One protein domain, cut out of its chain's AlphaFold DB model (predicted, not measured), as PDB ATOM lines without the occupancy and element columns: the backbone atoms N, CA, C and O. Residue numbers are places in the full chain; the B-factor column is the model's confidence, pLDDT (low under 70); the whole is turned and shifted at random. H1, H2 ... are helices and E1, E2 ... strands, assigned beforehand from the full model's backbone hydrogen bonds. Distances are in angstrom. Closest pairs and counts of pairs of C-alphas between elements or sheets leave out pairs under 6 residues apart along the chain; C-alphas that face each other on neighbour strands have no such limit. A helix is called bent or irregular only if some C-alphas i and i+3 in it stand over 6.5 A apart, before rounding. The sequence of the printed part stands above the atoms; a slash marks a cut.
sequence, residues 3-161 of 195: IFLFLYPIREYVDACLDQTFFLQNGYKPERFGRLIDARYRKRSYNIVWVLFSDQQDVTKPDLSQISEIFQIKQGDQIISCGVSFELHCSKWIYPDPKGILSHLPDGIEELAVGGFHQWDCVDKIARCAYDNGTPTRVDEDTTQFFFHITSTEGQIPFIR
ATOM      1  N   ILE A   3     -30.178 -35.710  32.208       98.69
ATOM      2  CA  ILE A   3     -30.987 -35.517  33.417       98.69
ATOM      3  C   ILE A   3     -32.275 -34.773  33.082       98.69
ATOM      4  O   ILE A   3     -32.265 -33.776  32.360       98.69
ATOM      5  N   PHE A   4     -33.390 -35.270  33.609       98.69
ATOM      6  CA  PHE A   4     -34.624 -34.508  33.732       98.69
ATOM      7  C   PHE A   4     -34.819 -34.125  35.198       98.69
ATOM      8  O   PHE A   4     -35.022 -34.996  36.043       98.69
ATOM      9  N   LEU A   5     -34.729 -32.830  35.483       98.81
ATOM     10  CA  LEU A   5     -34.863 -32.255  36.814       98.81
ATOM     11  C   LEU A   5     -36.257 -31.647  36.968       98.81
ATOM     12  O   LEU A   5     -36.628 -30.742  36.219       98.81
ATOM     13  N   PHE A   6     -37.016 -32.125  37.947       98.69
ATOM     14  CA  PHE A   6     -38.370 -31.665  38.214       98.69
ATOM     15  C   PHE A   6     -38.460 -30.916  39.537       98.69
ATOM     16  O   PHE A   6     -38.200 -31.494  40.591       98.69
ATOM     17  N   LEU A   7     -38.867 -29.650  39.493       98.62
ATOM     18  CA  LEU A   7     -38.963 -28.814  40.685       98.62
ATOM     19  C   LEU A   7     -40.346 -28.885  41.343       98.62
ATOM     20  O   LEU A   7     -41.360 -28.565  40.724       98.62
ATOM     21  N   TYR A   8     -40.344 -29.237  42.624       98.06
ATOM     22  CA  TYR A   8     -41.433 -29.068  43.588       98.06
ATOM     23  C   TYR A   8     -42.756 -29.729  43.166       98.06
ATOM     24  O   TYR A   8     -43.752 -29.041  42.942       98.06
ATOM     25  N   PRO A   9     -42.793 -31.073  43.074       96.88
ATOM     26  CA  PRO A   9     -43.998 -31.843  42.758       96.88
ATOM     27  C   PRO A   9     -45.002 -31.887  43.935       96.88
ATOM     28  O   PRO A   9     -45.479 -32.961  44.296       96.88
ATOM     29  N   ILE A  10     -45.297 -30.749  44.570       96.62
ATOM     30  CA  ILE A  10     -46.097 -30.675  45.802       96.62
ATOM     31  C   ILE A  10     -47.590 -30.434  45.537       96.62
ATOM     32  O   ILE A  10     -47.959 -29.862  44.506       96.62
ATOM     33  N   ARG A  11     -48.450 -30.868  46.466       94.62
ATOM     34  CA  ARG A  11     -49.916 -30.721  46.392       94.62
ATOM     35  C   ARG A  11     -50.335 -29.266  46.282       94.62
ATOM     36  O   ARG A  11     -51.089 -28.935  45.383       94.62
ATOM     37  N   GLU A  12     -49.769 -28.393  47.100       94.44
ATOM     38  CA  GLU A  12     -50.151 -26.986  47.203       94.44
ATOM     39  C   GLU A  12     -50.027 -26.253  45.857       94.44
ATOM     40  O   GLU A  12     -50.900 -25.473  45.481       94.44
ATOM     41  N   TYR A  13     -48.970 -26.534  45.090       93.88
ATOM     42  CA  TYR A  13     -48.770 -25.942  43.763       93.88
ATOM     43  C   TYR A  13     -49.682 -26.541  42.695       93.88
ATOM     44  O   TYR A  13     -50.151 -25.826  41.806       93.88
ATOM     45  N   VAL A  14     -49.941 -27.845  42.776       91.25
ATOM     46  CA  VAL A  14     -50.888 -28.522  41.887       91.25
ATOM     47  C   VAL A  14     -52.303 -28.008  42.126       91.25
ATOM     48  O   VAL A  14     -52.972 -27.623  41.172       91.25
ATOM     49  N   ASP A  15     -52.734 -27.940  43.381       88.81
ATOM     50  CA  ASP A  15     -54.071 -27.506  43.774       88.81
ATOM     51  C   ASP A  15     -54.308 -26.054  43.355       88.81
ATOM     52  O   ASP A  15     -55.323 -25.762  42.728       88.81
ATOM     53  N   ALA A  16     -53.323 -25.166  43.536       88.00
ATOM     54  CA  ALA A  16     -53.392 -23.791  43.033       88.00
ATOM     55  C   ALA A  16     -53.572 -23.703  41.503       88.00
ATOM     56  O   ALA A  16     -54.157 -22.743  40.996       88.00
ATOM     57  N   CYS A  17     -53.090 -24.699  40.752       84.31
ATOM     58  CA  CYS A  17     -53.319 -24.791  39.310       84.31
ATOM     59  C   CYS A  17     -54.674 -25.418  38.955       84.31
ATOM     60  O   CYS A  17     -55.178 -25.145  37.870       84.31
ATOM     61  N   LEU A  18     -55.252 -26.255  39.824       78.25
ATOM     62  CA  LEU A  18     -56.494 -26.998  39.579       78.25
ATOM     63  C   LEU A  18     -57.759 -26.312  40.119       78.25
ATOM     64  O   LEU A  18     -58.833 -26.561  39.574       78.25
ATOM     65  N   ASP A  19     -57.651 -25.439  41.124       63.91
ATOM     66  CA  ASP A  19     -58.779 -24.791  41.829       63.91
ATOM     67  C   ASP A  19     -59.594 -23.811  40.954       63.91
ATOM     68  O   ASP A  19     -60.590 -23.218  41.368       63.91
ATOM     69  N   GLN A  20     -59.243 -23.666  39.675       56.47
ATOM     70  CA  GLN A  20     -60.149 -23.062  38.703       56.47
ATOM     71  C   GLN A  20     -61.107 -24.158  38.216       56.47
ATOM     72  O   GLN A  20     -60.746 -25.011  37.413       56.47
ATOM     73  N   THR A  21     -62.359 -24.118  38.661       49.72
ATOM     74  CA  THR A  21     -63.513 -24.971  38.281       49.72
ATOM     75  C   THR A  21     -63.644 -25.379  36.790       49.72
ATOM     76  O   THR A  21     -64.397 -26.293  36.457       49.72
ATOM     77  N   PHE A  22     -62.874 -24.771  35.890       53.81
ATOM     78  CA  PHE A  22     -62.688 -25.102  34.478       53.81
ATOM     79  C   PHE A  22     -61.964 -26.442  34.186       53.81
ATOM     80  O   PHE A  22     -62.187 -27.038  33.128       53.81
ATOM     81  N   PHE A  23     -61.093 -26.938  35.078       54.50
ATOM     82  CA  PHE A  23     -60.178 -28.056  34.766       54.50
ATOM     83  C   PHE A  23     -60.852 -29.440  34.733       54.50
ATOM     84  O   PHE A  23     -60.552 -30.252  33.856       54.50
ATOM     85  N   LEU A  24     -61.803 -29.708  35.631       52.91
ATOM     86  CA  LEU A  24     -62.475 -31.014  35.723       52.91
ATOM     87  C   LEU A  24     -63.496 -31.251  34.599       52.91
ATOM     88  O   LEU A  24     -63.765 -32.396  34.241       52.91
ATOM     89  N   GLN A  25     -64.031 -30.186  33.996       53.66
ATOM     90  CA  GLN A  25     -65.081 -30.288  32.975       53.66
ATOM     91  C   GLN A  25     -64.547 -30.633  31.570       53.66
ATOM     92  O   GLN A  25     -65.316 -31.080  30.723       53.66
ATOM     93  N   ASN A  26     -63.238 -30.499  31.320       59.28
ATOM     94  CA  ASN A  26     -62.638 -30.623  29.980       59.28
ATOM     95  C   ASN A  26     -61.795 -31.899  29.761       59.28
ATOM     96  O   ASN A  26     -60.905 -31.929  28.912       59.28
ATOM     97  N   GLY A  27     -62.064 -32.983  30.499       59.66
ATOM     98  CA  GLY A  27     -61.391 -34.270  30.266       59.66
ATOM     99  C   GLY A  27     -59.907 -34.278  30.657       59.66
ATOM    100  O   GLY A  27     -59.103 -34.977  30.030       59.66
ATOM    101  N   TYR A  28     -59.555 -33.495  31.682       69.31
ATOM    102  CA  TYR A  28     -58.250 -33.521  32.332       69.31
ATOM    103  C   TYR A  28     -57.894 -34.942  32.796       69.31
ATOM    104  O   TYR A  28     -58.718 -35.658  33.362       69.31
ATOM    105  N   LYS A  29     -56.655 -35.352  32.512       77.12
ATOM    106  CA  LYS A  29     -56.122 -36.693  32.776       77.12
ATOM    107  C   LYS A  29     -54.781 -36.568  33.499       77.12
ATOM    108  O   LYS A  29     -53.749 -36.535  32.816       77.12
ATOM    109  N   PRO A  30     -54.771 -36.423  34.838       74.44
ATOM    110  CA  PRO A  30     -53.549 -36.198  35.614       74.44
ATOM    111  C   PRO A  30     -52.495 -37.286  35.375       74.44
ATOM    112  O   PRO A  30     -51.305 -36.998  35.248       74.44
ATOM    113  N   GLU A  31     -52.923 -38.533  35.167       80.88
ATOM    114  CA  GLU A  31     -52.056 -39.676  34.875       80.88
ATOM    115  C   GLU A  31     -51.232 -39.501  33.590       80.88
ATOM    116  O   GLU A  31     -50.207 -40.156  33.374       80.88
ATOM    117  N   ARG A  32     -51.665 -38.599  32.703       87.69
ATOM    118  CA  ARG A  32     -50.960 -38.299  31.464       87.69
ATOM    119  C   ARG A  32     -49.622 -37.603  31.722       87.69
ATOM    120  O   ARG A  32     -48.728 -37.747  30.887       87.69
ATOM    121  N   PHE A  33     -49.454 -36.918  32.854       91.00
ATOM    122  CA  PHE A  33     -48.189 -36.284  33.216       91.00
ATOM    123  C   PHE A  33     -47.059 -37.307  33.355       91.00
ATOM    124  O   PHE A  33     -46.029 -37.208  32.686       91.00
ATOM    125  N   GLY A  34     -47.292 -38.367  34.136       92.31
ATOM    126  CA  GLY A  34     -46.338 -39.466  34.293       92.31
ATOM    127  C   GLY A  34     -45.987 -40.122  32.954       92.31
ATOM    128  O   GLY A  34     -44.815 -40.359  32.659       92.31
ATOM    129  N   ARG A  35     -46.985 -40.316  32.079       93.31
ATOM    130  CA  ARG A  35     -46.781 -40.855  30.720       93.31
ATOM    131  C   ARG A  35     -45.972 -39.921  29.815       93.31
ATOM    132  O   ARG A  35     -45.239 -40.403  28.951       93.31
ATOM    133  N   LEU A  36     -46.111 -38.606  29.989       93.50
ATOM    134  CA  LEU A  36     -45.325 -37.601  29.276       93.50
ATOM    135  C   LEU A  36     -43.852 -37.691  29.678       93.50
ATOM    136  O   LEU A  36     -42.996 -37.792  28.798       93.50
ATOM    137  N   ILE A  37     -43.573 -37.753  30.984       95.69
ATOM    138  CA  ILE A  37     -42.213 -37.935  31.505       95.69
ATOM    139  C   ILE A  37     -41.621 -39.259  31.017       95.69
ATOM    140  O   ILE A  37     -40.491 -39.293  30.530       95.69
ATOM    141  N   ASP A  38     -42.393 -40.347  31.066       95.81
ATOM    142  CA  ASP A  38     -41.950 -41.646  30.561       95.81
ATOM    143  C   ASP A  38     -41.517 -41.574  29.098       95.81
ATOM    144  O   ASP A  38     -40.447 -42.060  28.731       95.81
ATOM    145  N   ALA A  39     -42.356 -40.979  28.249       95.25
ATOM    146  CA  ALA A  39     -42.116 -40.919  26.816       95.25
ATOM    147  C   ALA A  39     -40.942 -40.005  26.443       95.25
ATOM    148  O   ALA A  39     -40.189 -40.334  25.524       95.25
ATOM    149  N   ARG A  40     -40.785 -38.869  27.132       95.00
ATOM    150  CA  ARG A  40     -39.765 -37.862  26.803       95.00
ATOM    151  C   ARG A  40     -38.418 -38.114  27.463       95.00
ATOM    152  O   ARG A  40     -37.409 -37.741  26.868       95.00
ATOM    153  N   TYR A  41     -38.408 -38.749  28.632       96.81
ATOM    154  CA  TYR A  41     -37.225 -38.830  29.486       96.81
ATOM    155  C   TYR A  41     -36.841 -40.268  29.812       96.81
ATOM    156  O   TYR A  41     -35.793 -40.722  29.353       96.81
ATOM    157  N   ARG A  42     -37.697 -41.031  30.507       96.31
ATOM    158  CA  ARG A  42     -37.322 -42.391  30.952       96.31
ATOM    159  C   ARG A  42     -36.994 -43.321  29.778       96.31
ATOM    160  O   ARG A  42     -35.945 -43.955  29.762       96.31
ATOM    161  N   LYS A  43     -37.827 -43.335  28.728       96.25
ATOM    162  CA  LYS A  43     -37.587 -44.132  27.502       96.25
ATOM    163  C   LYS A  43     -36.393 -43.660  26.667       96.25
ATOM    164  O   LYS A  43     -36.013 -44.337  25.719       96.25
ATOM    165  N   ARG A  44     -35.838 -42.489  26.979       95.75
ATOM    166  CA  ARG A  44     -34.698 -41.881  26.282       95.75
ATOM    167  C   ARG A  44     -33.461 -41.811  27.179       95.75
ATOM    168  O   ARG A  44     -32.574 -41.004  26.916       95.75
ATOM    169  N   SER A  45     -33.424 -42.655  28.214       96.38
ATOM    170  CA  SER A  45     -32.280 -42.843  29.114       96.38
ATOM    171  C   SER A  45     -31.877 -41.584  29.888       96.38
ATOM    172  O   SER A  45     -30.698 -41.375  30.161       96.38
ATOM    173  N   TYR A  46     -32.848 -40.735  30.235       98.31
ATOM    174  CA  TYR A  46     -32.621 -39.659  31.198       98.31
ATOM    175  C   TYR A  46     -32.754 -40.216  32.611       98.31
ATOM    176  O   TYR A  46     -33.713 -40.933  32.908       98.31
ATOM    177  N   ASN A  47     -31.845 -39.803  33.486       98.19
ATOM    178  CA  ASN A  47     -32.029 -39.932  34.922       98.19
ATOM    179  C   ASN A  47     -33.079 -38.911  35.363       98.19
ATOM    180  O   ASN A  47     -32.997 -37.735  35.000       98.19
ATOM    181  N   ILE A  48     -34.077 -39.359  36.117       98.56
ATOM    182  CA  ILE A  48     -35.128 -38.486  36.636       98.56
ATOM    183  C   ILE A  48     -34.740 -38.063  38.044       98.56
ATOM    184  O   ILE A  48     -34.472 -38.918  38.888       98.56
ATOM    185  N   VAL A  49     -34.723 -36.757  38.290       98.75
ATOM    186  CA  VAL A  49     -34.403 -36.174  39.591       98.75
ATOM    187  C   VAL A  49     -35.558 -35.279  40.021       98.75
ATOM    188  O   VAL A  49     -35.887 -34.306  39.345       98.75
ATOM    189  N   TRP A  50     -36.169 -35.604  41.153       98.69
ATOM    190  CA  TRP A  50     -37.240 -34.834  41.771       98.69
ATOM    191  C   TRP A  50     -36.659 -33.958  42.877       98.69
ATOM    192  O   TRP A  50     -36.035 -34.461  43.808       98.69
ATOM    193  N   VAL A  51     -36.864 -32.649  42.781       98.69
ATOM    194  CA  VAL A  51     -36.431 -31.678  43.790       98.69
ATOM    195  C   VAL A  51     -37.618 -31.324  44.663       98.69
ATOM    196  O   VAL A  51     -38.636 -30.850  44.159       98.69
ATOM    197  N   LEU A  52     -37.498 -31.536  45.967       98.56
ATOM    198  CA  LEU A  52     -38.547 -31.232  46.932       98.56
ATOM    199  C   LEU A  52     -38.084 -30.166  47.915       98.56
ATOM    200  O   LEU A  52     -36.886 -29.983  48.141       98.56
ATOM    201  N   PHE A  53     -39.059 -29.487  48.517       98.50
ATOM    202  CA  PHE A  53     -38.811 -28.753  49.749       98.50
ATOM    203  C   PHE A  53     -38.313 -29.700  50.833       98.50
ATOM    204  O   PHE A  53     -38.570 -30.904  50.807       98.50
ATOM    205  N   SER A  54     -37.555 -29.145  51.763       98.06
ATOM    206  CA  SER A  54     -36.957 -29.913  52.837       98.06
ATOM    207  C   SER A  54     -37.925 -30.170  53.979       98.06
ATOM    208  O   SER A  54     -38.859 -29.394  54.203       98.06
ATOM    209  N   ASP A  55     -37.633 -31.215  54.744       97.25
ATOM    210  CA  ASP A  55     -38.216 -31.426  56.061       97.25
ATOM    211  C   ASP A  55     -37.953 -30.208  56.968       97.25
ATOM    212  O   ASP A  55     -36.919 -29.540  56.871       97.25
ATOM    213  N   GLN A  56     -38.914 -29.888  57.838       94.19
ATOM    214  CA  GLN A  56     -38.833 -28.709  58.706       94.19
ATOM    215  C   GLN A  56     -37.722 -28.808  59.757       94.19
ATOM    216  O   GLN A  56     -37.208 -27.782  60.204       94.19
ATOM    217  N   GLN A  57     -37.375 -30.025  60.171       94.25
ATOM    218  CA  GLN A  57     -36.392 -30.299  61.216       94.25
ATOM    219  C   GLN A  57     -35.016 -30.626  60.629       94.25
ATOM    220  O   GLN A  57     -34.003 -30.408  61.293       94.25
ATOM    221  N   ASP A  58     -34.963 -31.126  59.392       95.38
ATOM    222  CA  ASP A  58     -33.722 -31.496  58.712       95.38
ATOM    223  C   ASP A  58     -33.721 -31.052  57.245       95.38
ATOM    224  O   ASP A  58     -34.214 -31.742  56.351       95.38
ATOM    225  N   VAL A  59     -33.072 -29.914  56.981       94.00
ATOM    226  CA  VAL A  59     -33.011 -29.316  55.639       94.00
ATOM    227  C   VAL A  59     -32.312 -30.200  54.595       94.00
ATOM    228  O   VAL A  59     -32.456 -29.985  53.391       94.00
ATOM    229  N   THR A  60     -31.559 -31.218  55.017       94.44
ATOM    230  CA  THR A  60     -30.887 -32.143  54.091       94.44
ATOM    231  C   THR A  60     -31.827 -33.217  53.547       94.44
ATOM    232  O   THR A  60     -31.537 -33.826  52.516       94.44
ATOM    233  N   LYS A  61     -32.981 -33.425  54.193       97.31
ATOM    234  CA  LYS A  61     -33.964 -34.435  53.805       97.31
ATOM    235  C   LYS A  61     -35.118 -33.805  53.029       97.31
ATOM    236  O   LYS A  61     -35.618 -32.763  53.444       97.31
ATOM    237  N   PRO A  62     -35.564 -34.414  51.919       97.81
ATOM    238  CA  PRO A  62     -36.768 -33.973  51.229       97.81
ATOM    239  C   PRO A  62     -38.018 -34.299  52.060       97.81
ATOM    240  O   PRO A  62     -38.136 -35.402  52.596       97.81
ATOM    241  N   ASP A  63     -38.973 -33.375  52.114       97.81
ATOM    242  CA  ASP A  63     -40.295 -33.610  52.696       97.81
ATOM    243  C   ASP A  63     -41.185 -34.353  51.693       97.81
ATOM    244  O   ASP A  63     -41.766 -33.775  50.771       97.81
ATOM    245  N   LEU A  64     -41.295 -35.667  51.878       96.94
ATOM    246  CA  LEU A  64     -42.104 -36.531  51.017       96.94
ATOM    247  C   LEU A  64     -43.612 -36.382  51.271       96.94
ATOM    248  O   LEU A  64     -44.412 -36.799  50.434       96.94
ATOM    249  N   SER A  65     -44.016 -35.807  52.409       95.62
ATOM    250  CA  SER A  65     -45.424 -35.744  52.816       95.62
ATOM    251  C   SER A  65     -46.259 -34.811  51.939       95.62
ATOM    252  O   SER A  65     -47.484 -34.953  51.889       95.62
ATOM    253  N   GLN A  66     -45.602 -33.889  51.229       93.56
ATOM    254  CA  GLN A  66     -46.228 -32.882  50.375       93.56
ATOM    255  C   GLN A  66     -46.387 -33.322  48.916       93.56
ATOM    256  O   GLN A  66     -47.032 -32.612  48.152       93.56
ATOM    257  N   ILE A  67     -45.823 -34.464  48.500       95.81
ATOM    258  CA  ILE A  67     -45.870 -34.892  47.094       95.81
ATOM    259  C   ILE A  67     -47.324 -35.034  46.626       95.81
ATOM    260  O   ILE A  67     -48.141 -35.699  47.264       95.81
ATOM    261  N   SER A  68     -47.643 -34.432  45.480       93.19
ATOM    262  CA  SER A  68     -48.935 -34.626  44.826       93.19
ATOM    263  C   SER A  68     -49.022 -36.001  44.167       93.19
ATOM    264  O   SER A  68     -48.110 -36.423  43.455       93.19
ATOM    265  N   GLU A  69     -50.168 -36.664  44.325       88.81
ATOM    266  CA  GLU A  69     -50.459 -37.996  43.767       88.81
ATOM    267  C   GLU A  69     -50.375 -38.057  42.232       88.81
ATOM    268  O   GLU A  69     -50.243 -39.128  41.639       88.81
ATOM    269  N   ILE A  70     -50.420 -36.901  41.568       88.12
ATOM    270  CA  ILE A  70     -50.285 -36.778  40.113       88.12
ATOM    271  C   ILE A  70     -48.875 -37.174  39.649       88.12
ATOM    272  O   ILE A  70     -48.689 -37.659  38.526       88.12
ATOM    273  N   PHE A  71     -47.868 -36.991  40.505       91.56
ATOM    274  CA  PHE A  71     -46.482 -37.288  40.176       91.56
ATOM    275  C   PHE A  71     -46.132 -38.730  40.530       91.56
ATOM    276  O   PHE A  71     -45.913 -39.105  41.678       91.56
ATOM    277  N   GLN A  72     -46.022 -39.550  39.487       89.12
ATOM    278  CA  GLN A  72     -45.586 -40.937  39.596       89.12
ATOM    279  C   GLN A  72     -44.056 -41.007  39.675       89.12
ATOM    280  O   GLN A  72     -43.374 -41.165  38.650       89.12
ATOM    281  N   ILE A  73     -43.526 -40.879  40.892       94.00
ATOM    282  CA  ILE A  73     -42.121 -41.167  41.194       94.00
ATOM    283  C   ILE A  73     -41.921 -42.683  41.119       94.00
ATOM    284  O   ILE A  73     -42.638 -43.449  41.764       94.00
ATOM    285  N   LYS A  74     -40.982 -43.131  40.284       95.38
ATOM    286  CA  LYS A  74     -40.731 -44.555  40.028       95.38
ATOM    287  C   LYS A  74     -39.456 -45.027  40.710       95.38
ATOM    288  O   LYS A  74     -38.557 -44.244  41.000       95.38
ATOM    289  N   GLN A  75     -39.360 -46.340  40.911       94.75
ATOM    290  CA  GLN A  75     -38.121 -46.971  41.351       94.75
ATOM    291  C   GLN A  75     -36.975 -46.606  40.393       94.75
ATOM    292  O   GLN A  75     -37.105 -46.767  39.179       94.75
ATOM    293  N   GLY A  76     -35.863 -46.125  40.952       94.62
ATOM    294  CA  GLY A  76     -34.694 -45.666  40.197       94.62
ATOM    295  C   GLY A  76     -34.678 -44.163  39.902       94.62
ATOM    296  O   GLY A  76     -33.618 -43.645  39.560       94.62
ATOM    297  N   ASP A  77     -35.795 -43.452  40.080       97.88
ATOM    298  CA  ASP A  77     -35.763 -41.991  40.130       97.88
ATOM    299  C   ASP A  77     -35.029 -41.533  41.405       97.88
ATOM    300  O   ASP A  77     -35.099 -42.181  42.454       97.88
ATOM    301  N   GLN A  78     -34.348 -40.393  41.329       98.06
ATOM    302  CA  GLN A  78     -33.701 -39.757  42.474       98.06
ATOM    303  C   GLN A  78     -34.608 -38.686  43.077       98.06
ATOM    304  O   GLN A  78     -35.345 -38.009  42.361       98.06
ATOM    305  N   ILE A  79     -34.522 -38.510  44.392       98.25
ATOM    306  CA  ILE A  79     -35.227 -37.464  45.134       98.25
ATOM    307  C   ILE A  79     -34.181 -36.682  45.921       98.25
ATOM    308  O   ILE A  79     -33.406 -37.281  46.665       98.25
ATOM    309  N   ILE A  80     -34.159 -35.362  45.756       98.19
ATOM    310  CA  ILE A  80     -33.227 -34.471  46.449       98.19
ATOM    311  C   ILE A  80     -33.969 -33.345  47.166       98.19
ATOM    312  O   ILE A  80     -35.046 -32.911  46.750       98.19
ATOM    313  N   SER A  81     -33.368 -32.876  48.254       97.88
ATOM    314  CA  SER A  81     -33.821 -31.706  48.999       97.88
ATOM    315  C   SER A  81     -33.319 -30.422  48.338       97.88
ATOM    316  O   SER A  81     -32.209 -30.382  47.814       97.88
ATOM    317  N   CYS A  82     -34.114 -29.353  48.392       97.81
ATOM    318  CA  CYS A  82     -33.704 -28.026  47.934       97.81
ATOM    319  C   CYS A  82     -33.025 -27.170  49.020       97.81
ATOM    320  O   CYS A  82     -32.626 -26.038  48.746       97.81
ATOM    321  N   GLY A  83     -32.905 -27.702  50.242       97.50
ATOM    322  CA  GLY A  83     -32.265 -27.046  51.387       97.50
ATOM    323  C   GLY A  83     -33.129 -26.015  52.126       97.50
ATOM    324  O   GLY A  83     -32.634 -25.362  53.041       97.50
ATOM    325  N   VAL A  84     -34.399 -25.846  51.747       97.75
ATOM    326  CA  VAL A  84     -35.355 -24.935  52.393       97.75
ATOM    327  C   VAL A  84     -36.693 -25.652  52.559       97.75
ATOM    328  O   VAL A  84     -37.156 -26.316  51.633       97.75
ATOM    329  N   SER A  85     -37.342 -25.516  53.716       97.94
ATOM    330  CA  SER A  85     -38.696 -26.043  53.920       97.94
ATOM    331  C   SER A  85     -39.752 -25.158  53.256       97.94
ATOM    332  O   SER A  85     -39.572 -23.947  53.098       97.94
ATOM    333  N   PHE A  86     -40.891 -25.745  52.890       97.44
ATOM    334  CA  PHE A  86     -41.977 -24.998  52.249       97.44
ATOM    335  C   PHE A  86     -42.515 -23.867  53.144       97.44
ATOM    336  O   PHE A  86     -42.783 -22.763  52.671       97.44
ATOM    337  N   GLU A  87     -42.589 -24.096  54.460       95.81
ATOM    338  CA  GLU A  87     -43.010 -23.075  55.425       95.81
ATOM    339  C   GLU A  87     -42.070 -21.864  55.425       95.81
ATOM    340  O   GLU A  87     -42.535 -20.724  55.373       95.81
ATOM    341  N   LEU A  88     -40.751 -22.085  55.462       96.31
ATOM    342  CA  LEU A  88     -39.771 -20.996  55.432       96.31
ATOM    343  C   LEU A  88     -39.822 -20.239  54.106       96.31
ATOM    344  O   LEU A  88     -39.734 -19.008  54.092       96.31
ATOM    345  N   HIS A  89     -40.012 -20.961  53.003       96.25
ATOM    346  CA  HIS A  89     -40.174 -20.353  51.693       96.25
ATOM    347  C   HIS A  89     -41.373 -19.398  51.654       96.25
ATOM    348  O   HIS A  89     -41.224 -18.242  51.264       96.25
ATOM    349  N   CYS A  90     -42.535 -19.838  52.136       94.75
ATOM    350  CA  CYS A  90     -43.770 -19.057  52.080       94.75
ATOM    351  C   CYS A  90     -43.849 -17.952  53.146       94.75
ATOM    352  O   CYS A  90     -44.290 -16.843  52.858       94.75
ATOM    353  N   SER A  91     -43.427 -18.227  54.382       95.88
ATOM    354  CA  SER A  91     -43.589 -17.290  55.507       95.88
ATOM    355  C   SER A  91     -42.453 -16.272  55.627       95.88
ATOM    356  O   SER A  91     -42.665 -15.167  56.134       95.88
ATOM    357  N   LYS A  92     -41.242 -16.631  55.182       95.69
ATOM    358  CA  LYS A  92     -40.031 -15.801  55.297       95.69
ATOM    359  C   LYS A  92     -39.429 -15.420  53.950       95.69
ATOM    360  O   LYS A  92     -38.424 -14.716  53.942       95.69
ATOM    361  N   TRP A  93     -40.032 -15.843  52.837       93.06
ATOM    362  CA  TRP A  93     -39.551 -15.549  51.483       93.06
ATOM    363  C   TRP A  93     -38.118 -16.037  51.233       93.06
ATOM    364  O   TRP A  93     -37.373 -15.448  50.449       93.06
ATOM    365  N   ILE A  94     -37.717 -17.121  51.905       95.81
ATOM    366  CA  ILE A  94     -36.397 -17.729  51.723       95.81
ATOM    367  C   ILE A  94     -36.437 -18.583  50.457       95.81
ATOM    368  O   ILE A  94     -37.229 -19.516  50.340       95.81
ATOM    369  N   TYR A  95     -35.588 -18.262  49.485       95.69
ATOM    370  CA  TYR A  95     -35.506 -19.020  48.239       95.69
ATOM    371  C   TYR A  95     -34.481 -20.152  48.341       95.69
ATOM    372  O   TYR A  95     -33.396 -19.926  48.880       95.69
ATOM    373  N   PRO A  96     -34.781 -21.337  47.777       96.88
ATOM    374  CA  PRO A  96     -33.773 -22.365  47.550       96.88
ATOM    375  C   PRO A  96     -32.611 -21.835  46.704       96.88
ATOM    376  O   PRO A  96     -32.831 -21.083  45.751       96.88
ATOM    377  N   ASP A  97     -31.384 -22.244  47.032       97.69
ATOM    378  CA  ASP A  97     -30.187 -21.869  46.273       97.69
ATOM    379  C   ASP A  97     -30.037 -22.750  45.020       97.69
ATOM    380  O   ASP A  97     -29.841 -23.966  45.145       97.69
ATOM    381  N   PRO A  98     -30.071 -22.173  43.800       98.31
ATOM    382  CA  PRO A  98     -29.863 -22.934  42.578       98.31
ATOM    383  C   PRO A  98     -28.530 -23.682  42.528       98.31
ATOM    384  O   PRO A  98     -28.489 -24.797  42.011       98.31
ATOM    385  N   LYS A  99     -27.449 -23.104  43.070       97.94
ATOM    386  CA  LYS A  99     -26.138 -23.767  43.083       97.94
ATOM    387  C   LYS A  99     -26.148 -24.967  44.023       97.94
ATOM    388  O   LYS A  99     -25.712 -26.041  43.618       97.94
ATOM    389  N   GLY A 100     -26.708 -24.805  45.223       97.50
ATOM    390  CA  GLY A 100     -26.951 -25.891  46.169       97.50
ATOM    391  C   GLY A 100     -27.711 -27.060  45.538       97.50
ATOM    392  O   GLY A 100     -27.218 -28.184  45.558       97.50
ATOM    393  N   ILE A 101     -28.846 -26.799  44.880       98.25
ATOM    394  CA  ILE A 101     -29.635 -27.845  44.202       98.25
ATOM    395  C   ILE A 101     -28.810 -28.554  43.120       98.25
ATOM    396  O   ILE A 101     -28.774 -29.783  43.074       98.25
ATOM    397  N   LEU A 102     -28.137 -27.792  42.252       98.25
ATOM    398  CA  LEU A 102     -27.354 -28.359  41.152       98.25
ATOM    399  C   LEU A 102     -26.131 -29.149  41.639       98.25
ATOM    400  O   LEU A 102     -25.708 -30.064  40.941       98.25
ATOM    401  N   SER A 103     -25.606 -28.858  42.834       96.69
ATOM    402  CA  SER A 103     -24.468 -29.581  43.420       96.69
ATOM    403  C   SER A 103     -24.772 -31.041  43.782       96.69
ATOM    404  O   SER A 103     -23.855 -31.842  43.936       96.69
ATOM    405  N   HIS A 104     -26.055 -31.408  43.882       96.19
ATOM    406  CA  HIS A 104     -26.480 -32.800  44.054       96.19
ATOM    407  C   HIS A 104     -26.445 -33.604  42.750       96.19
ATOM    408  O   HIS A 104     -26.557 -34.831  42.784       96.19
ATOM    409  N   LEU A 105     -26.360 -32.932  41.599       96.81
ATOM    410  CA  LEU A 105     -26.326 -33.600  40.308       96.81
ATOM    411  C   LEU A 105     -24.900 -34.068  39.998       96.81
ATOM    412  O   LEU A 105     -23.936 -33.400  40.363       96.81
ATOM    413  N   PRO A 106     -24.746 -35.212  39.316       94.62
ATOM    414  CA  PRO A 106     -23.434 -35.695  38.914       94.62
ATOM    415  C   PRO A 106     -22.796 -34.789  37.854       94.62
ATOM    416  O   PRO A 106     -23.492 -34.173  37.046       94.62
ATOM    417  N   ASP A 107     -21.468 -34.793  37.799       93.50
ATOM    418  CA  ASP A 107     -20.704 -34.108  36.755       93.50
ATOM    419  C   ASP A 107     -20.904 -34.740  35.363       93.50
ATOM    420  O   ASP A 107     -21.347 -35.883  35.214       93.50
ATOM    421  N   GLY A 108     -20.537 -34.007  34.304       94.19
ATOM    422  CA  GLY A 108     -20.571 -34.529  32.928       94.19
ATOM    423  C   GLY A 108     -21.988 -34.681  32.353       94.19
ATOM    424  O   GLY A 108     -22.287 -35.633  31.617       94.19
ATOM    425  N   ILE A 109     -22.886 -33.756  32.704       97.88
ATOM    426  CA  ILE A 109     -24.239 -33.683  32.144       97.88
ATOM    427  C   ILE A 109     -24.151 -33.226  30.679       97.88
ATOM    428  O   ILE A 109     -23.729 -32.117  30.376       97.88
ATOM    429  N   GLU A 110     -24.579 -34.092  29.765       97.94
ATOM    430  CA  GLU A 110     -24.685 -33.823  28.324       97.94
ATOM    431  C   GLU A 110     -25.943 -33.023  27.984       97.94
ATOM    432  O   GLU A 110     -25.971 -32.294  26.999       97.94
ATOM    433  N   GLU A 111     -27.008 -33.211  28.767       98.06
ATOM    434  CA  GLU A 111     -28.270 -32.500  28.601       98.06
ATOM    435  C   GLU A 111     -29.031 -32.460  29.929       98.06
ATOM    436  O   GLU A 111     -29.332 -33.507  30.513       98.06
ATOM    437  N   LEU A 112     -29.380 -31.252  30.366       98.69
ATOM    438  CA  LEU A 112     -30.290 -30.991  31.469       98.69
ATOM    439  C   LEU A 112     -31.617 -30.462  30.919       98.69
ATOM    440  O   LEU A 112     -31.692 -29.363  30.368       98.69
ATOM    441  N   ALA A 113     -32.682 -31.237  31.088       98.44
ATOM    442  CA  ALA A 113     -34.042 -30.770  30.878       98.44
ATOM    443  C   ALA A 113     -34.664 -30.403  32.231       98.44
ATOM    444  O   ALA A 113     -34.643 -31.214  33.152       98.44
ATOM    445  N   VAL A 114     -35.223 -29.201  32.347       98.75
ATOM    446  CA  VAL A 114     -35.829 -28.702  33.588       98.75
ATOM    447  C   VAL A 114     -37.341 -28.575  33.414       98.75
ATOM    448  O   VAL A 114     -37.811 -28.019  32.420       98.75
ATOM    449  N   GLY A 115     -38.095 -29.087  34.380       98.38
ATOM    450  CA  GLY A 115     -39.542 -28.924  34.518       98.38
ATOM    451  C   GLY A 115     -39.922 -28.550  35.953       98.38
ATOM    452  O   GLY A 115     -39.058 -28.343  36.806       98.38
ATOM    453  N   GLY A 116     -41.220 -28.490  36.238       97.75
ATOM    454  CA  GLY A 116     -41.749 -28.210  37.574       97.75
ATOM    455  C   GLY A 116     -42.261 -26.788  37.780       97.75
ATOM    456  O   GLY A 116     -42.666 -26.108  36.834       97.75
ATOM    457  N   PHE A 117     -42.283 -26.353  39.036       97.31
ATOM    458  CA  PHE A 117     -42.885 -25.091  39.460       97.31
ATOM    459  C   PHE A 117     -41.821 -24.098  39.956       97.31
ATOM    460  O   PHE A 117     -40.827 -24.493  40.553       97.31
ATOM    461  N   HIS A 118     -41.946 -22.788  39.759       95.94
ATOM    462  CA  HIS A 118     -42.756 -22.101  38.752       95.94
ATOM    463  C   HIS A 118     -41.865 -21.759  37.549       95.94
ATOM    464  O   HIS A 118     -40.727 -21.319  37.732       95.94
ATOM    465  N   GLN A 119     -42.377 -21.913  36.320       94.69
ATOM    466  CA  GLN A 119     -41.620 -21.708  35.075       94.69
ATOM    467  C   GLN A 119     -40.833 -20.391  35.050       94.69
ATOM    468  O   GLN A 119     -39.665 -20.378  34.682       94.69
ATOM    469  N   TRP A 120     -41.488 -19.285  35.411       92.56
ATOM    470  CA  TRP A 120     -40.924 -17.935  35.313       92.56
ATOM    471  C   TRP A 120     -40.090 -17.515  36.519       92.56
ATOM    472  O   TRP A 120     -39.632 -16.377  36.570       92.56
ATOM    473  N   ASP A 121     -39.921 -18.415  37.481       95.38
ATOM    474  CA  ASP A 121     -39.212 -18.146  38.720       95.38
ATOM    475  C   ASP A 121     -38.213 -19.269  39.010       95.38
ATOM    476  O   ASP A 121     -37.133 -19.277  38.421       95.38
ATOM    477  N   CYS A 122     -38.548 -20.251  39.849       97.38
ATOM    478  CA  CYS A 122     -37.594 -21.282  40.261       97.38
ATOM    479  C   CYS A 122     -37.024 -22.103  39.092       97.38
ATOM    480  O   CYS A 122     -35.822 -22.360  39.061       97.38
ATOM    481  N   VAL A 123     -37.850 -22.465  38.105       98.31
ATOM    482  CA  VAL A 123     -37.390 -23.197  36.911       98.31
ATOM    483  C   VAL A 123     -36.429 -22.343  36.088       98.31
ATOM    484  O   VAL A 123     -35.376 -22.831  35.687       98.31
ATOM    485  N   ASP A 124     -36.754 -21.065  35.876       97.94
ATOM    486  CA  ASP A 124     -35.898 -20.112  35.166       97.94
ATOM    487  C   ASP A 124     -34.561 -19.908  35.891       97.94
ATOM    488  O   ASP A 124     -33.502 -19.998  35.277       97.94
ATOM    489  N   LYS A 125     -34.590 -19.705  37.214       98.00
ATOM    490  CA  LYS A 125     -33.392 -19.531  38.051       98.00
ATOM    491  C   LYS A 125     -32.472 -20.751  37.993       98.00
ATOM    492  O   LYS A 125     -31.264 -20.585  37.834       98.00
ATOM    493  N   ILE A 126     -33.027 -21.960  38.085       98.50
ATOM    494  CA  ILE A 126     -32.265 -23.214  37.984       98.50
ATOM    495  C   ILE A 126     -31.696 -23.398  36.580       98.50
ATOM    496  O   ILE A 126     -30.503 -23.659  36.437       98.50
ATOM    497  N   ALA A 127     -32.521 -23.223  35.544       98.56
ATOM    498  CA  ALA A 127     -32.093 -23.397  34.162       98.56
ATOM    499  C   ALA A 127     -30.999 -22.392  33.776       98.56
ATOM    500  O   ALA A 127     -29.993 -22.775  33.180       98.56
ATOM    501  N   ARG A 128     -31.155 -21.130  34.190       98.44
ATOM    502  CA  ARG A 128     -30.132 -20.096  34.051       98.44
ATOM    503  C   ARG A 128     -28.848 -20.480  34.771       98.44
ATOM    504  O   ARG A 128     -27.788 -20.425  34.168       98.44
ATOM    505  N   CYS A 129     -28.934 -20.879  36.041       98.50
ATOM    506  CA  CYS A 129     -27.752 -21.242  36.817       98.50
ATOM    507  C   CYS A 129     -26.995 -22.415  36.181       98.50
ATOM    508  O   CYS A 129     -25.770 -22.395  36.131       98.50
ATOM    509  N   ALA A 130     -27.694 -23.429  35.671       98.38
ATOM    510  CA  ALA A 130     -27.054 -24.545  34.981       98.38
ATOM    511  C   ALA A 130     -26.402 -24.101  33.661       98.38
ATOM    512  O   ALA A 130     -25.249 -24.443  33.403       98.38
ATOM    513  N   TYR A 131     -27.108 -23.290  32.868       98.00
ATOM    514  CA  TYR A 131     -26.595 -22.736  31.617       98.00
ATOM    515  C   TYR A 131     -25.347 -21.864  31.830       98.00
ATOM    516  O   TYR A 131     -24.343 -22.051  31.148       98.00
ATOM    517  N   ASP A 132     -25.381 -20.956  32.810       97.81
ATOM    518  CA  ASP A 132     -24.275 -20.049  33.144       97.81
ATOM    519  C   ASP A 132     -23.027 -20.821  33.629       97.81
ATOM    520  O   ASP A 132     -21.907 -20.340  33.472       97.81
ATOM    521  N   ASN A 133     -23.199 -22.041  34.157       96.31
ATOM    522  CA  ASN A 133     -22.108 -22.956  34.524       96.31
ATOM    523  C   ASN A 133     -21.670 -23.894  33.378       96.31
ATOM    524  O   ASN A 133     -20.886 -24.813  33.600       96.31
ATOM    525  N   GLY A 134     -22.159 -23.684  32.154       96.69
ATOM    526  CA  GLY A 134     -21.749 -24.445  30.972       96.69
ATOM    527  C   GLY A 134     -22.484 -25.772  30.761       96.69
ATOM    528  O   GLY A 134     -22.136 -26.505  29.837       96.69
ATOM    529  N   THR A 135     -23.513 -26.084  31.554       97.94
ATOM    530  CA  THR A 135     -24.339 -27.280  31.342       97.94
ATOM    531  C   THR A 135     -25.320 -27.042  30.191       97.94
ATOM    532  O   THR A 135     -26.132 -26.111  30.272       97.94
ATOM    533  N   PRO A 136     -25.339 -27.885  29.140       97.75
ATOM    534  CA  PRO A 136     -26.346 -27.797  28.087       97.75
ATOM    535  C   PRO A 136     -27.750 -27.967  28.674       97.75
ATOM    536  O   PRO A 136     -28.120 -29.049  29.126       97.75
ATOM    537  N   THR A 137     -28.525 -26.883  28.694       98.00
ATOM    538  CA  THR A 137     -29.762 -26.801  29.478       98.00
ATOM    539  C   THR A 137     -30.939 -26.336  28.631       98.00
ATOM    540  O   THR A 137     -30.815 -25.404  27.836       98.00
ATOM    541  N   ARG A 138     -32.105 -26.952  28.842       97.31
ATOM    542  CA  ARG A 138     -33.392 -26.510  28.295       97.31
ATOM    543  C   ARG A 138     -34.508 -26.639  29.323       97.31
ATOM    544  O   ARG A 138     -34.510 -27.563  30.131       97.31
ATOM    545  N   VAL A 139     -35.508 -25.776  29.234       97.19
ATOM    546  CA  VAL A 139     -36.770 -25.933  29.960       97.19
ATOM    547  C   VAL A 139     -37.757 -26.683  29.072       97.19
ATOM    548  O   VAL A 139     -37.988 -26.297  27.926       97.19
ATOM    549  N   ASP A 140     -38.340 -27.766  29.583       95.12
ATOM    550  CA  ASP A 140     -39.506 -28.388  28.955       95.12
ATOM    551  C   ASP A 140     -40.775 -27.807  29.560       95.12
ATOM    552  O   ASP A 140     -41.286 -28.265  30.582       95.12
ATOM    553  N   GLU A 141     -41.279 -26.778  28.897       92.00
ATOM    554  CA  GLU A 141     -42.421 -25.982  29.340       92.00
ATOM    555  C   GLU A 141     -43.717 -26.793  29.439       92.00
ATOM    556  O   GLU A 141     -44.598 -26.474  30.228       92.00
ATOM    557  N   ASP A 142     -43.817 -27.905  28.711       91.31
ATOM    558  CA  ASP A 142     -44.954 -28.820  28.839       91.31
ATOM    559  C   ASP A 142     -44.934 -29.630  30.129       91.31
ATOM    560  O   ASP A 142     -45.893 -30.332  30.438       91.31
ATOM    561  N   THR A 143     -43.810 -29.598  30.836       94.06
ATOM    562  CA  THR A 143     -43.618 -30.254  32.124       94.06
ATOM    563  C   THR A 143     -43.502 -29.238  33.255       94.06
ATOM    564  O   THR A 143     -43.078 -29.590  34.346       94.06
ATOM    565  N   THR A 144     -43.869 -27.977  33.032       94.62
ATOM    566  CA  THR A 144     -44.022 -26.993  34.110       94.62
ATOM    567  C   THR A 144     -45.488 -26.892  34.531       94.62
ATOM    568  O   THR A 144     -46.329 -27.682  34.087       94.62
ATOM    569  N   GLN A 145     -45.839 -25.888  35.337       90.50
ATOM    570  CA  GLN A 145     -47.239 -25.581  35.636       90.50
ATOM    571  C   GLN A 145     -48.089 -25.315  34.377       90.50
ATOM    572  O   GLN A 145     -49.312 -25.445  34.407       90.50
ATOM    573  N   PHE A 146     -47.470 -24.995  33.233       87.50
ATOM    574  CA  PHE A 146     -48.199 -24.861  31.971       87.50
ATOM    575  C   PHE A 146     -48.797 -26.170  31.460       87.50
ATOM    576  O   PHE A 146     -49.729 -26.109  30.660       87.50
ATOM    577  N   PHE A 147     -48.362 -27.335  31.952       88.81
ATOM    578  CA  PHE A 147     -49.050 -28.594  31.674       88.81
ATOM    579  C   PHE A 147     -50.546 -28.499  31.979       88.81
ATOM    580  O   PHE A 147     -51.377 -28.846  31.137       88.81
ATOM    581  N   PHE A 148     -50.891 -27.999  33.167       84.19
ATOM    582  CA  PHE A 148     -52.277 -27.889  33.614       84.19
ATOM    583  C   PHE A 148     -53.033 -26.942  32.682       84.19
ATOM    584  O   PHE A 148     -54.014 -27.346  32.061       84.19
ATOM    585  N   HIS A 149     -52.505 -25.734  32.467       78.81
ATOM    586  CA  HIS A 149     -53.115 -24.729  31.592       78.81
ATOM    587  C   HIS A 149     -53.320 -25.208  30.148       78.81
ATOM    588  O   HIS A 149     -54.411 -25.055  29.601       78.81
ATOM    589  N   ILE A 150     -52.303 -25.794  29.514       81.12
ATOM    590  CA  ILE A 150     -52.396 -26.249  28.120       81.12
ATOM    591  C   ILE A 150     -53.383 -27.413  28.022       81.12
ATOM    592  O   ILE A 150     -54.223 -27.428  27.126       81.12
ATOM    593  N   THR A 151     -53.333 -28.370  28.955       81.25
ATOM    594  CA  THR A 151     -54.216 -29.543  28.883       81.25
ATOM    595  C   THR A 151     -55.693 -29.209  29.033       81.25
ATOM    596  O   THR A 151     -56.509 -29.857  28.380       81.25
ATOM    597  N   SER A 152     -56.046 -28.187  29.812       75.31
ATOM    598  CA  SER A 152     -57.440 -27.751  29.942       75.31
ATOM    599  C   SER A 152     -57.920 -26.850  28.816       75.31
ATOM    600  O   SER A 152     -59.103 -26.861  28.489       75.31
ATOM    601  N   THR A 153     -57.026 -26.060  28.222       74.00
ATOM    602  CA  THR A 153     -57.415 -25.035  27.246       74.00
ATOM    603  C   THR A 153     -57.242 -25.483  25.796       74.00
ATOM    604  O   THR A 153     -58.030 -25.075  24.943       74.00
ATOM    605  N   GLU A 154     -56.245 -26.318  25.504       75.38
ATOM    606  CA  GLU A 154     -55.862 -26.764  24.155       75.38
ATOM    607  C   GLU A 154     -55.965 -28.284  23.971       75.38
ATOM    608  O   GLU A 154     -55.784 -28.797  22.863       75.38
ATOM    609  N   GLY A 155     -56.266 -29.014  25.045       78.19
ATOM    610  CA  GLY A 155     -56.330 -30.466  25.048       78.19
ATOM    611  C   GLY A 155     -54.958 -31.124  25.206       78.19
ATOM    612  O   GLY A 155     -53.997 -30.566  25.728       78.19
ATOM    613  N   GLN A 156     -54.859 -32.386  24.802       83.44
ATOM    614  CA  GLN A 156     -53.740 -33.235  25.205       83.44
ATOM    615  C   GLN A 156     -52.394 -32.827  24.582       83.44
ATOM    616  O   GLN A 156     -52.191 -32.942  23.374       83.44
ATOM    617  N   ILE A 157     -51.417 -32.494  25.433       86.25
ATOM    618  CA  ILE A 157     -50.024 -32.256  25.024       86.25
ATOM    619  C   ILE A 157     -49.433 -33.530  24.413       86.25
ATOM    620  O   ILE A 157     -49.395 -34.548  25.106       86.25
ATOM    621  N   PRO A 158     -48.909 -33.523  23.176       88.25
ATOM    622  CA  PRO A 158     -48.356 -34.716  22.544       88.25
ATOM    623  C   PRO A 158     -47.107 -35.234  23.272       88.25
ATOM    624  O   PRO A 158     -46.243 -34.466  23.697       88.25
ATOM    625  N   PHE A 159     -46.977 -36.562  23.370       89.44
ATOM    626  CA  PHE A 159     -45.839 -37.198  24.045       89.44
ATOM    627  C   PHE A 159     -44.500 -36.889  23.376       89.44
ATOM    628  O   PHE A 159     -43.492 -36.733  24.056       89.44
ATOM    629  N   ILE A 160     -44.498 -36.737  22.052       83.75
ATOM    630  CA  ILE A 160     -43.337 -36.319  21.270       83.75
ATOM    631  C   ILE A 160     -43.724 -35.039  20.536       83.75
ATOM    632  O   ILE A 160     -44.686 -35.040  19.765       83.75
ATOM    633  N   ARG A 161     -42.971 -33.956  20.748       75.50
ATOM    634  CA  ARG A 161     -43.126 -32.724  19.970       75.50
ATOM    635  C   ARG A 161     -42.133 -32.682  18.821       75.50
ATOM    636  O   ARG A 161     -40.934 -32.826  19.021       75.50
TER     637      ARG A 161
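What this domain is: This is residues 3 to 161 of the 195 residues of an uncharacterized protein of Candidatus Woykebacteria bacterium RBG_19FT_COMBO_43_10 (UniProt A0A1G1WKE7). A strongly twisted sheet of five parallel strands stands in the middle, with helices over both faces: H5, the longest helix, covers E4 and E5, H4 packs on the edge strand E3, and H2 is on the opposite face. H1 and H6 lie toward one end of the longest axis, and H3 sits at a far corner, following E3. The 159 printed residues hold six named helices and five named strands, in the order E1 H1 H2 E2 E3 H3 H4 E4 H5 E5 H6; the sheet runs E3 E2 E1 E4 E5, and the class is mixed, helices and strands. The whole is compact, with a radius of gyration of the C-alphas of 15.2 A and spans of 40 by 37 by 29 A.

How they stand to each other: E1, residues 3 to 7, is an inner strand, parallel to E2, residues 46 to 54, with N 6 and O 49 2.8 A apart. Between them come H1, residues 11 to 18, and H2, residues 31 to 40, in a strand-helix-strand unit, two parallel neighbour strands joined through helices, with a right-handed crossover. H2 is on the sheet. E3, residues 78 to 85, is parallel to E2, with N 52 and O 80 2.9 A apart. H3, residues 86 to 92, only grazes the sheet with residues 86 to 89. H4, residues 98 to 103, is on the sheet but over none of its strands; its closest C-alphas to E3 are those of Ile 101 and Cys 82, 5.5 A apart. E4, residues 111 to 116, is parallel to E1, with N 5 and O 113 2.8 A apart. H5, residues 119 to 132, is on the sheet at a height of 8.7 A, on the opposite face from H2, and touches H4 with residues 125 to 130 alone, at a steep tilt of 53 degrees; the closest C-alphas are those of Pro 98 and Ile 126, 5.2 A. E5, residues 137 to 144, is parallel to E4, with N 114 and O 138 2.8 A apart. H6, residues 146 to 153, only grazes the sheet with residues 146 to 151, and only just touches H1, with 3 pairs of C-alphas within 8 A, the closest those of Cys 17 and Phe 148, 6.6 A. Every O i to N i+4 pair is within hydrogen-bond range in H1, H2, H3, H4 and H6, and 8 of 10 are in H5.

Where its parts are: E1 begins at C-alpha 3, (-30.987, -35.517, 33.417). E2 is 24.1 A from first to last C-alpha, E3 18.5 A, H5 17.5 A, E4 16.8 A, E5 15.0 A and H2 14.8 A. E3 bends by 59 degrees at residue 82 and E5 by 86 degrees at residue 141. H5 is irregular, but only just: C-alphas 119 and 122 are 6.6 A apart. H6 ends at C-alpha 153, (-57.415, -25.035, 27.246).

The domain as a whole: The two C-alphas farthest apart are those of Gln 25 and Gly 108, at 44.7 A. The printed part has no cut. The links H1 to H2, 12 residues, and E2 to E3, 23 residues, are long. Mean pLDDT of the printed part is 91.6, and residues 19 to 28 are under 70.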